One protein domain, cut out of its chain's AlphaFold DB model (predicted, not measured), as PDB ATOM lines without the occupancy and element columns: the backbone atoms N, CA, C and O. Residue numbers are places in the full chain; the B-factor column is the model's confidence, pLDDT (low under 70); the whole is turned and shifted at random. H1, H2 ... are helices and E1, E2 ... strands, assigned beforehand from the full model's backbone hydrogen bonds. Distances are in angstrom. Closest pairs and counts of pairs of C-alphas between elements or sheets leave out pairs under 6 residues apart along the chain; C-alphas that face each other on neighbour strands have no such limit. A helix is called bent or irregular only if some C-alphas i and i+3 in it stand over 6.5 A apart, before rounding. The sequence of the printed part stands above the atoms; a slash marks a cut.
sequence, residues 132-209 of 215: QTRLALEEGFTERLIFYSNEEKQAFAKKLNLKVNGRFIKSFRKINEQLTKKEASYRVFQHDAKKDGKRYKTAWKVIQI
ATOM      1  N   GLN A 132     166.938-122.513 288.171       87.81
ATOM      2  CA  GLN A 132     167.085-121.330 287.315       87.81
ATOM      3  C   GLN A 132     166.576-121.547 285.881       87.81
ATOM      4  O   GLN A 132     165.950-120.664 285.303       87.81
ATOM      5  N   THR A 133     166.820-122.730 285.305       90.06
ATOM      6  CA  THR A 133     166.382-123.070 283.948       90.06
ATOM      7  C   THR A 133     164.867-123.183 283.910       90.06
ATOM      8  O   THR A 133     164.241-122.656 282.993       90.06
ATOM      9  N   ARG A 134     164.286-123.852 284.915       88.06
ATOM     10  CA  ARG A 134     162.836-124.001 285.056       88.06
ATOM     11  C   ARG A 134     162.161-122.639 285.189       88.06
ATOM     12  O   ARG A 134     161.289-122.334 284.385       88.06
ATOM     13  N   LEU A 135     162.627-121.810 286.124       89.75
ATOM     14  CA  LEU A 135     162.085-120.469 286.357       89.75
ATOM     15  C   LEU A 135     162.152-119.600 285.098       89.75
ATOM     16  O   LEU A 135     161.152-119.005 284.724       89.75
ATOM     17  N   ALA A 136     163.283-119.587 284.387       92.88
ATOM     18  CA  ALA A 136     163.420-118.791 283.167       92.88
ATOM     19  C   ALA A 136     162.473-119.244 282.036       92.88
ATOM     20  O   ALA A 136     161.996-118.417 281.257       92.88
ATOM     21  N   LEU A 137     162.205-120.550 281.910       92.88
ATOM     22  CA  LEU A 137     161.242-121.075 280.933       92.88
ATOM     23  C   LEU A 137     159.800-120.746 281.328       92.88
ATOM     24  O   LEU A 137     159.007-120.365 280.467       92.88
ATOM     25  N   GLU A 138     159.481-120.875 282.612       90.44
ATOM     26  CA  GLU A 138     158.167-120.581 283.179       90.44
ATOM     27  C   GLU A 138     157.829-119.086 283.078       90.44
ATOM     28  O   GLU A 138     156.759-118.743 282.580       90.44
ATOM     29  N   GLU A 139     158.766-118.202 283.436       92.25
ATOM     30  CA  GLU A 139     158.689-116.743 283.255       92.25
ATOM     31  C   GLU A 139     158.481-116.406 281.773       92.25
ATOM     32  O   GLU A 139     157.503-115.759 281.400       92.25
ATOM     33  N   GLY A 140     159.335-116.948 280.894       91.50
ATOM     34  CA  GLY A 140     159.245-116.712 279.455       91.50
ATOM     35  C   GLY A 140     157.915-117.143 278.832       91.50
ATOM     36  O   GLY A 140     157.463-116.524 277.867       91.50
ATOM     37  N   PHE A 141     157.280-118.186 279.369       91.69
ATOM     38  CA  PHE A 141     155.967-118.642 278.927       91.69
ATOM     39  C   PHE A 141     154.824-117.802 279.514       91.69
ATOM     40  O   PHE A 141     153.983-117.312 278.759       91.69
ATOM     41  N   THR A 142     154.801-117.625 280.836       89.62
ATOM     42  CA  THR A 142     153.720-116.948 281.570       89.62
ATOM     43  C   THR A 142     153.623-115.476 281.181       89.62
ATOM     44  O   THR A 142     152.532-114.982 280.900       89.62
ATOM     45  N   GLU A 143     154.763-114.797 281.050       93.44
ATOM     46  CA  GLU A 143     154.834-113.394 280.629       93.44
ATOM     47  C   GLU A 143     154.759-113.221 279.103       93.44
ATOM     48  O   GLU A 143     154.780-112.101 278.594       93.44
ATOM     49  N   ARG A 144     154.655-114.325 278.346       89.38
ATOM     50  CA  ARG A 144     154.605-114.342 276.874       89.38
ATOM     51  C   ARG A 144     155.769-113.570 276.238       89.38
ATOM     52  O   ARG A 144     155.583-112.872 275.237       89.38
ATOM     53  N   LEU A 145     156.970-113.710 276.804       92.75
ATOM     54  CA  LEU A 145     158.154-112.991 276.342       92.75
ATOM     55  C   LEU A 145     158.495-113.363 274.895       92.75
ATOM     56  O   LEU A 145     158.534-114.538 274.512       92.75
ATOM     57  N   ILE A 146     158.792-112.337 274.098       93.38
ATOM     58  CA  ILE A 146     159.290-112.477 272.731       93.38
ATOM     59  C   ILE A 146     160.698-111.889 272.672       93.38
ATOM     60  O   ILE A 146     160.913-110.724 272.997       93.38
ATOM     61  N   PHE A 147     161.657-112.694 272.218       94.44
ATOM     62  CA  PHE A 147     163.054-112.288 272.063       94.44
ATOM     63  C   PHE A 147     163.322-111.976 270.589       94.44
ATOM     64  O   PHE A 147     163.402-112.881 269.749       94.44
ATOM     65  N   TYR A 148     163.436-110.695 270.252       92.25
ATOM     66  CA  TYR A 148     163.482-110.205 268.876       92.25
ATOM     67  C   TYR A 148     164.912-110.218 268.327       92.25
ATOM     68  O   TYR A 148     165.193-110.823 267.282       92.25
ATOM     69  N   SER A 149     165.816-109.576 269.061       91.12
ATOM     70  CA  SER A 149     167.223-109.361 268.724       91.12
ATOM     71  C   SER A 149     168.099-110.572 269.051       91.12
ATOM     72  O   SER A 149     167.685-111.505 269.746       91.12
ATOM     73  N   ASN A 150     169.325-110.594 268.523       90.00
ATOM     74  CA  ASN A 150     170.273-111.649 268.878       90.00
ATOM     75  C   ASN A 150     170.759-111.475 270.319       90.00
ATOM     76  O   ASN A 150     170.931-112.469 271.015       90.00
ATOM     77  N   GLU A 151     170.913-110.241 270.787       91.88
ATOM     78  CA  GLU A 151     171.323-109.892 272.144       91.88
ATOM     79  C   GLU A 151     170.332-110.446 273.178       91.88
ATOM     80  O   GLU A 151     170.739-111.164 274.091       91.88
ATOM     81  N   GLU A 152     169.028-110.220 272.975       93.12
ATOM     82  CA  GLU A 152     167.954-110.769 273.818       93.12
ATOM     83  C   GLU A 152     167.969-112.307 273.826       93.12
ATOM     84  O   GLU A 152     167.897-112.928 274.888       93.12
ATOM     85  N   LYS A 153     168.132-112.945 272.657       93.69
ATOM     86  CA  LYS A 153     168.210-114.415 272.543       93.69
ATOM     87  C   LYS A 153     169.428-114.979 273.273       93.69
ATOM     88  O   LYS A 153     169.328-116.018 273.922       93.69
ATOM     89  N   GLN A 154     170.577-114.308 273.186       90.94
ATOM     90  CA  GLN A 154     171.796-114.698 273.899       90.94
ATOM     91  C   GLN A 154     171.653-114.513 275.411       90.94
ATOM     92  O   GLN A 154     172.109-115.369 276.168       90.94
ATOM     93  N   ALA A 155     171.020-113.426 275.856       92.62
ATOM     94  CA  ALA A 155     170.741-113.183 277.268       92.62
ATOM     95  C   ALA A 155     169.813-114.265 277.838       92.62
ATOM     96  O   ALA A 155     170.128-114.865 278.865       92.62
ATOM     97  N   PHE A 156     168.735-114.597 277.122       94.12
ATOM     98  CA  PHE A 156     167.837-115.682 277.504       94.12
ATOM     99  C   PHE A 156     168.547-117.043 277.528       94.12
ATOM    100  O   PHE A 156     168.464-117.773 278.511       94.12
ATOM    101  N   ALA A 157     169.336-117.364 276.499       92.12
ATOM    102  CA  ALA A 157     170.110-118.603 276.448       92.12
ATOM    103  C   ALA A 157     171.110-118.740 277.615       92.12
ATOM    104  O   ALA A 157     171.317-119.842 278.126       92.12
ATOM    105  N   LYS A 158     171.707-117.629 278.067       91.62
ATOM    106  CA  LYS A 158     172.543-117.601 279.276       91.62
ATOM    107  C   LYS A 158     171.721-117.831 280.546       91.62
ATOM    108  O   LYS A 158     172.153-118.639 281.363       91.62
ATOM    109  N   LYS A 159     170.547-117.194 280.688       92.06
ATOM    110  CA  LYS A 159     169.620-117.419 281.820       92.06
ATOM    111  C   LYS A 159     169.212-118.893 281.943       92.06
ATOM    112  O   LYS A 159     169.182-119.424 283.044       92.06
ATOM    113  N   LEU A 160     168.981-119.578 280.818       91.56
ATOM    114  CA  LEU A 160     168.680-121.015 280.813       91.56
ATOM    115  C   LEU A 160     169.823-121.877 281.371       91.56
ATOM    116  O   LEU A 160     169.573-123.010 281.771       91.56
ATOM    117  N   ASN A 161     171.065-121.386 281.361       90.00
ATOM    118  CA  ASN A 161     172.266-122.077 281.840       90.00
ATOM    119  C   ASN A 161     172.459-123.510 281.287       90.00
ATOM    120  O   ASN A 161     173.079-124.367 281.915       90.00
ATOM    121  N   LEU A 162     171.954-123.786 280.080       88.50
ATOM    122  CA  LEU A 162     172.137-125.078 279.417       88.50
ATOM    123  C   LEU A 162     173.528-125.149 278.779       88.50
ATOM    124  O   LEU A 162     173.903-124.280 277.982       88.50
ATOM    125  N   LYS A 163     174.289-126.204 279.097       87.69
ATOM    126  CA  LYS A 163     175.672-126.392 278.634       87.69
ATOM    127  C   LYS A 163     175.875-127.731 277.925       87.69
ATOM    128  O   LYS A 163     175.295-128.742 278.304       87.69
ATOM    129  N   VAL A 164     176.752-127.736 276.923       81.62
ATOM    130  CA  VAL A 164     177.332-128.944 276.309       81.62
ATOM    131  C   VAL A 164     178.845-128.790 276.357       81.62
ATOM    132  O   VAL A 164     179.370-127.773 275.904       81.62
ATOM    133  N   ASN A 165     179.545-129.776 276.924       81.50
ATOM    134  CA  ASN A 165     181.003-129.752 277.106       81.50
ATOM    135  C   ASN A 165     181.487-128.454 277.790       81.50
ATOM    136  O   ASN A 165     182.418-127.800 277.328       81.50
ATOM    137  N   GLY A 166     180.773-128.014 278.832       81.75
ATOM    138  CA  GLY A 166     181.077-126.790 279.585       81.75
ATOM    139  C   GLY A 166     180.714-125.467 278.893       81.75
ATOM    140  O   GLY A 166     180.738-124.423 279.543       81.75
ATOM    141  N   ARG A 167     180.318-125.474 277.611       86.06
ATOM    142  CA  ARG A 167     179.968-124.263 276.848       86.06
ATOM    143  C   ARG A 167     178.462-124.031 276.801       86.06
ATOM    144  O   ARG A 167     177.697-124.968 276.581       86.06
ATOM    145  N   PHE A 168     178.048-122.771 276.944       86.19
ATOM    146  CA  PHE A 168     176.645-122.370 276.825       86.19
ATOM    147  C   PHE A 168     176.088-122.648 275.433       86.19
ATOM    148  O   PHE A 168     176.709-122.335 274.412       86.19
ATOM    149  N   ILE A 169     174.878-123.191 275.401       89.81
ATOM    150  CA  ILE A 169     174.154-123.445 274.167       89.81
ATOM    151  C   ILE A 169     173.407-122.183 273.761       89.81
ATOM    152  O   ILE A 169     172.660-121.612 274.543       89.81
ATOM    153  N   LYS A 170     173.598-121.771 272.509       86.19
ATOM    154  CA  LYS A 170     173.113-120.488 271.989       86.19
ATOM    155  C   LYS A 170     172.093-120.610 270.861       86.19
ATOM    156  O   LYS A 170     171.588-119.596 270.396       86.19
ATOM    157  N   SER A 171     171.826-121.822 270.373       88.56
ATOM    158  CA  SER A 171     170.864-122.060 269.294       88.56
ATOM    159  C   SER A 171     169.606-122.722 269.838       88.56
ATOM    160  O   SER A 171     169.689-123.679 270.605       88.56
ATOM    161  N   PHE A 172     168.435-122.252 269.397       89.25
ATOM    162  CA  PHE A 172     167.153-122.808 269.839       89.25
ATOM    163  C   PHE A 172     167.043-124.319 269.575       89.25
ATOM    164  O   PHE A 172     166.513-125.043 270.408       89.25
ATOM    165  N   ARG A 173     167.608-124.819 268.460       90.50
ATOM    166  CA  ARG A 173     167.628-126.260 268.138       90.50
ATOM    167  C   ARG A 173     168.336-127.071 269.222       90.50
ATOM    168  O   ARG A 173     167.738-127.976 269.791       90.50
ATOM    169  N   LYS A 174     169.567-126.689 269.577       90.06
ATOM    170  CA  LYS A 174     170.347-127.386 270.611       90.06
ATOM    171  C   LYS A 174     169.770-127.186 272.016       90.06
ATOM    172  O   LYS A 174     169.872-128.084 272.847       90.06
ATOM    173  N   ILE A 175     169.164-126.025 272.287       93.00
ATOM    174  CA  ILE A 175     168.401-125.787 273.522       93.00
ATOM    175  C   ILE A 175     167.270-126.815 273.609       93.00
ATOM    176  O   ILE A 175     167.195-127.555 274.583       93.00
ATOM    177  N   ASN A 176     166.452-126.939 272.562       91.88
ATOM    178  CA  ASN A 176     165.342-127.887 272.529       91.88
ATOM    179  C   ASN A 176     165.792-129.349 272.573       91.88
ATOM    180  O   ASN A 176     165.102-130.155 273.187       91.88
ATOM    181  N   GLU A 177     166.932-129.709 271.982       88.12
ATOM    182  CA  GLU A 177     167.517-131.049 272.136       88.12
ATOM    183  C   GLU A 177     167.811-131.364 273.609       88.12
ATOM    184  O   GLU A 177     167.467-132.442 274.090       88.12
ATOM    185  N   GLN A 178     168.402-130.421 274.353       88.62
ATOM    186  CA  GLN A 178     168.658-130.603 275.785       88.62
ATOM    187  C   GLN A 178     167.376-130.629 276.609       88.62
ATOM    188  O   GLN A 178     167.231-131.489 277.473       88.62
ATOM    189  N   LEU A 179     166.433-129.729 276.324       88.69
ATOM    190  CA  LEU A 179     165.125-129.723 276.977       88.69
ATOM    191  C   LEU A 179     164.364-131.024 276.705       88.69
ATOM    192  O   LEU A 179     163.725-131.546 277.605       88.69
ATOM    193  N   THR A 180     164.500-131.605 275.511       85.44
ATOM    194  CA  THR A 180     163.909-132.909 275.174       85.44
ATOM    195  C   THR A 180     164.567-134.045 275.947       85.44
ATOM    196  O   THR A 180     163.861-134.874 276.506       85.44
ATOM    197  N   LYS A 181     165.902-134.064 276.059       80.00
ATOM    198  CA  LYS A 181     166.621-135.061 276.879       80.00
ATOM    199  C   LYS A 181     166.265-134.978 278.359       80.00
ATOM    200  O   LYS A 181     166.252-135.994 279.042       80.00
ATOM    201  N   LYS A 182     166.024-133.762 278.846       81.25
ATOM    202  CA  LYS A 182     165.579-133.494 280.214       81.25
ATOM    203  C   LYS A 182     164.067-133.630 280.378       81.25
ATOM    204  O   LYS A 182     163.587-133.377 281.471       81.25
ATOM    205  N   GLU A 183     163.362-134.020 279.314       75.38
ATOM    206  CA  GLU A 183     161.911-134.193 279.268       75.38
ATOM    207  C   GLU A 183     161.129-132.946 279.705       75.38
ATOM    208  O   GLU A 183     159.983-133.062 280.089       75.38
ATOM    209  N   ALA A 184     161.703-131.746 279.585       84.00
ATOM    210  CA  ALA A 184     161.090-130.508 280.059       84.00
ATOM    211  C   ALA A 184     159.743-130.209 279.379       84.00
ATOM    212  O   ALA A 184     159.567-130.480 278.185       84.00
ATOM    213  N   SER A 185     158.845-129.535 280.093       85.25
ATOM    214  CA  SER A 185     157.497-129.166 279.623       85.25
ATOM    215  C   SER A 185     157.494-128.018 278.606       85.25
ATOM    216  O   SER A 185     156.495-127.762 277.935       85.25
ATOM    217  N   TYR A 186     158.616-127.307 278.475       90.62
ATOM    218  CA  TYR A 186     158.732-126.086 277.679       90.62
ATOM    219  C   TYR A 186     159.673-126.248 276.487       90.62
ATOM    220  O   TYR A 186     160.624-127.035 276.502       90.62
ATOM    221  N   ARG A 187     159.444-125.458 275.438       92.75
ATOM    222  CA  ARG A 187     160.297-125.387 274.248       92.75
ATOM    223  C   ARG A 187     160.415-123.961 273.739       92.75
ATOM    224  O   ARG A 187     159.493-123.162 273.867       92.75
ATOM    225  N   VAL A 188     161.539-123.679 273.090       93.38
ATOM    226  CA  VAL A 188     161.800-122.401 272.423       93.38
ATOM    227  C   VAL A 188     161.520-122.551 270.933       93.38
ATOM    228  O   VAL A 188     162.139-123.376 270.264       93.38
ATOM    229  N   PHE A 189     160.620-121.744 270.385       91.25
ATOM    230  CA  PHE A 189     160.277-121.783 268.964       91.25
ATOM    231  C   PHE A 189     160.594-120.472 268.268       91.25
ATOM    232  O   PHE A 189     160.477-119.397 268.855       91.25
ATOM    233  N   GLN A 190     160.946-120.578 266.987       90.88
ATOM    234  CA  GLN A 190     160.953-119.420 266.109       90.88
ATOM    235  C   GLN A 190     159.515-118.972 265.849       90.88
ATOM    236  O   GLN A 190     158.624-119.782 265.599       90.88
ATOM    237  N   HIS A 191     159.302-117.669 265.930       89.44
ATOM    238  CA  HIS A 191     158.016-117.026 265.774       89.44
ATOM    239  C   HIS A 191     158.187-115.779 264.912       89.44
ATOM    240  O   HIS A 191     159.141-115.019 265.086       89.44
ATOM    241  N   ASP A 192     157.263-115.588 263.975       89.94
ATOM    242  CA  ASP A 192     157.153-114.347 263.220       89.94
ATOM    243  C   ASP A 192     156.423-113.317 264.082       89.94
ATOM    244  O   ASP A 192     155.272-113.532 264.462       89.94
ATOM    245  N   ALA A 193     157.112-112.234 264.428       90.12
ATOM    246  CA  ALA A 193     156.594-111.191 265.301       90.12
ATOM    247  C   ALA A 193     156.809-109.805 264.688       90.12
ATOM    248  O   ALA A 193     157.777-109.570 263.963       90.12
ATOM    249  N   LYS A 194     155.930-108.855 265.014       89.44
ATOM    250  CA  LYS A 194     156.076-107.444 264.642       89.44
ATOM    251  C   LYS A 194     156.264-106.614 265.910       89.44
ATOM    252  O   LYS A 194     155.501-106.777 266.856       89.44
ATOM    253  N   LYS A 195     157.280-105.754 265.928       88.62
ATOM    254  CA  LYS A 195     157.548-104.787 267.001       88.62
ATOM    255  C   LYS A 195     157.954-103.469 266.356       88.62
ATOM    256  O   LYS A 195     158.780-103.478 265.446       88.62
ATOM    257  N   ASP A 196     157.310-102.378 266.761       86.38
ATOM    258  CA  ASP A 196     157.589-101.015 266.285       86.38
ATOM    259  C   ASP A 196     157.637-100.905 264.749       86.38
ATOM    260  O   ASP A 196     158.570-100.377 264.153       86.38
ATOM    261  N   GLY A 197     156.657-101.511 264.069       86.00
ATOM    262  CA  GLY A 197     156.579-101.510 262.602       86.00
ATOM    263  C   GLY A 197     157.517-102.500 261.895       86.00
ATOM    264  O   GLY A 197     157.220-102.911 260.772       86.00
ATOM    265  N   LYS A 198     158.583-102.969 262.556       88.56
ATOM    266  CA  LYS A 198     159.564-103.913 262.011       88.56
ATOM    267  C   LYS A 198     159.131-105.364 262.220       88.56
ATOM    268  O   LYS A 198     158.680-105.760 263.295       88.56
ATOM    269  N   ARG A 199     159.279-106.180 261.172       88.88
ATOM    270  CA  ARG A 199     158.965-107.616 261.195       88.88
ATOM    271  C   ARG A 199     160.210-108.440 261.518       88.88
ATOM    272  O   ARG A 199     161.256-108.274 260.894       88.88
ATOM    273  N   TYR A 200     160.067-109.371 262.450       91.12
ATOM    274  CA  TYR A 200     161.098-110.280 262.926       91.12
ATOM    275  C   TYR A 200     160.661-111.717 262.644       91.12
ATOM    276  O   TYR A 200     159.947-112.327 263.430       91.12
ATOM    277  N   LYS A 201     161.136-112.282 261.530       86.75
ATOM    278  CA  LYS A 201     160.801-113.656 261.102       86.75
ATOM    279  C   LYS A 201     161.421-114.752 261.979       86.75
ATOM    280  O   LYS A 201     161.061-115.918 261.868       86.75
ATOM    281  N   THR A 202     162.407-114.395 262.800       91.62
ATOM    282  CA  THR A 202     163.216-115.336 263.588       91.62
ATOM    283  C   THR A 202     163.224-114.995 265.075       91.62
ATOM    284  O   THR A 202     164.162-115.383 265.783       91.62
ATOM    285  N   ALA A 203     162.224-114.248 265.559       92.94
ATOM    286  CA  ALA A 203     162.063-113.999 266.987       92.94
ATOM    287  C   ALA A 203     161.848-115.327 267.726       92.94
ATOM    288  O   ALA A 203     161.428-116.316 267.122       92.94
ATOM    289  N   TRP A 204     162.188-115.384 269.007       95.75
ATOM    290  CA  TRP A 204     161.936-116.569 269.825       95.75
ATOM    291  C   TRP A 204     160.773-116.326 270.766       95.75
ATOM    292  O   TRP A 204     160.631-115.230 271.298       95.75
ATOM    293  N   LYS A 205     159.993-117.374 271.009       94.81
ATOM    294  CA  LYS A 205     159.023-117.440 272.102       94.81
ATOM    295  C   LYS A 205     159.141-118.773 272.822       94.81
ATOM    296  O   LYS A 205     159.523-119.775 272.206       94.81
ATOM    297  N   VAL A 206     158.785-118.790 274.098       94.62
ATOM    298  CA  VAL A 206     158.635-120.034 274.852       94.62
ATOM    299  C   VAL A 206     157.202-120.523 274.694       94.62
ATOM    300  O   VAL A 206     156.258-119.740 274.776       94.62
ATOM    301  N   ILE A 207     157.030-121.815 274.443       91.06
ATOM    302  CA  ILE A 207     155.725-122.467 274.510       91.06
ATOM    303  C   ILE A 207     155.797-123.622 275.496       91.06
ATOM    304  O   ILE A 207     156.815-124.315 275.577       91.06
ATOM    305  N   GLN A 208     154.699-123.851 276.199       88.50
ATOM    306  CA  GLN A 208     154.479-125.090 276.919       88.50
ATOM    307  C   GLN A 208     153.951-126.132 275.931       88.50
ATOM    308  O   GLN A 208     153.006-125.868 275.179       88.50
ATOM    309  N   ILE A 209     154.570-127.308 275.905       84.12
ATOM    310  CA  ILE A 209     154.000-128.454 275.209       84.12
ATOM    311  C   ILE A 209     152.821-128.905 276.070       84.12
ATOM    312  O   ILE A 209     153.016-129.509 277.120       84.12
TER     313      ILE A 209
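This is residues 132 to 209 of the 215 residues of the protein "Type III restriction enzyme, res subunit family" of Lysinibacillus fusiformis ZB2 (UniProt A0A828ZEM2). A long, bent two-strand hairpin, E1 and E2, has three short helices packed round the part of it away from its turn: H1 and H2 come mainly to E2, and H3 to E1. The turn of the hairpin makes one end of the longest axis, and the loop at Asn 165, in the long link from H2 to H3, makes the other. The printed part has 78 residues, with three named helices and then two named strands, in the order H1, H2, H3, E1, E2; the sheet, E1 - E2, is antiparallel, and the class is mixed, helices and strands. It is compact, with a radius of gyration of the C-alphas of 12.1 A, yet elongated in outline, spanning 39 by 24 by 18 A.

H1, residues 132 to 142, touches H2, residues 150 to 159, at a steep tilt of 52 degrees, opposite ways; their closest C-alphas, of Ala 136 and Lys 159, are 6.5 A apart. H3, residues 172 to 181, is close to H2 but not clearly touching, the closest C-alphas being those of Ala 157 and Ile 175, 7.9 A apart; they run the same way at a shallow tilt of 21 degrees. H1 and H3 are apart. E1, residues 186 to 195, and E2, residues 198 to 208, form an antiparallel hairpin at 154 degrees, with N 191 and O 203 at 2.8 A and N 200 and O 193 at 2.8 A within hydrogen-bond range. E1 bends by 69 degrees at residue 192, and E2 by 64 degrees at residue 201. The closest C-alphas of H1 and E2 are those of Phe 141 and Val 206, 5.1 A apart. Those of H2 and E2 are of Lys 153 and Trp 204, 7.2 A apart. Those of H3 and E1 are of Asn 176 and Arg 187, 5.9 A apart. H3 and E2 are only just apart, at 8.1 A. Residues 146 to 147 pair antiparallel with residues 204 to 205 of E2. In H1, H2 and H3 every O i to N i+4 pair is within hydrogen-bond range.

H1 begins at C-alpha 132, (167.085, -121.330, 287.315), and is 15.2 A long. H2 is 14.2 A long and H3 14.1 A. E1 is 23.9 A long. E2, 26.4 A long, ends at C-alpha 208, (154.479, -125.090, 276.919).

The two C-alphas farthest apart, of Asn 165 and Gly 197, are 40.1 A apart. The printed part has no cut. The link from H2 to H3, residues 160 to 171, is long. Mean pLDDT of the printed part is 89.5, and no printed residue is under 70.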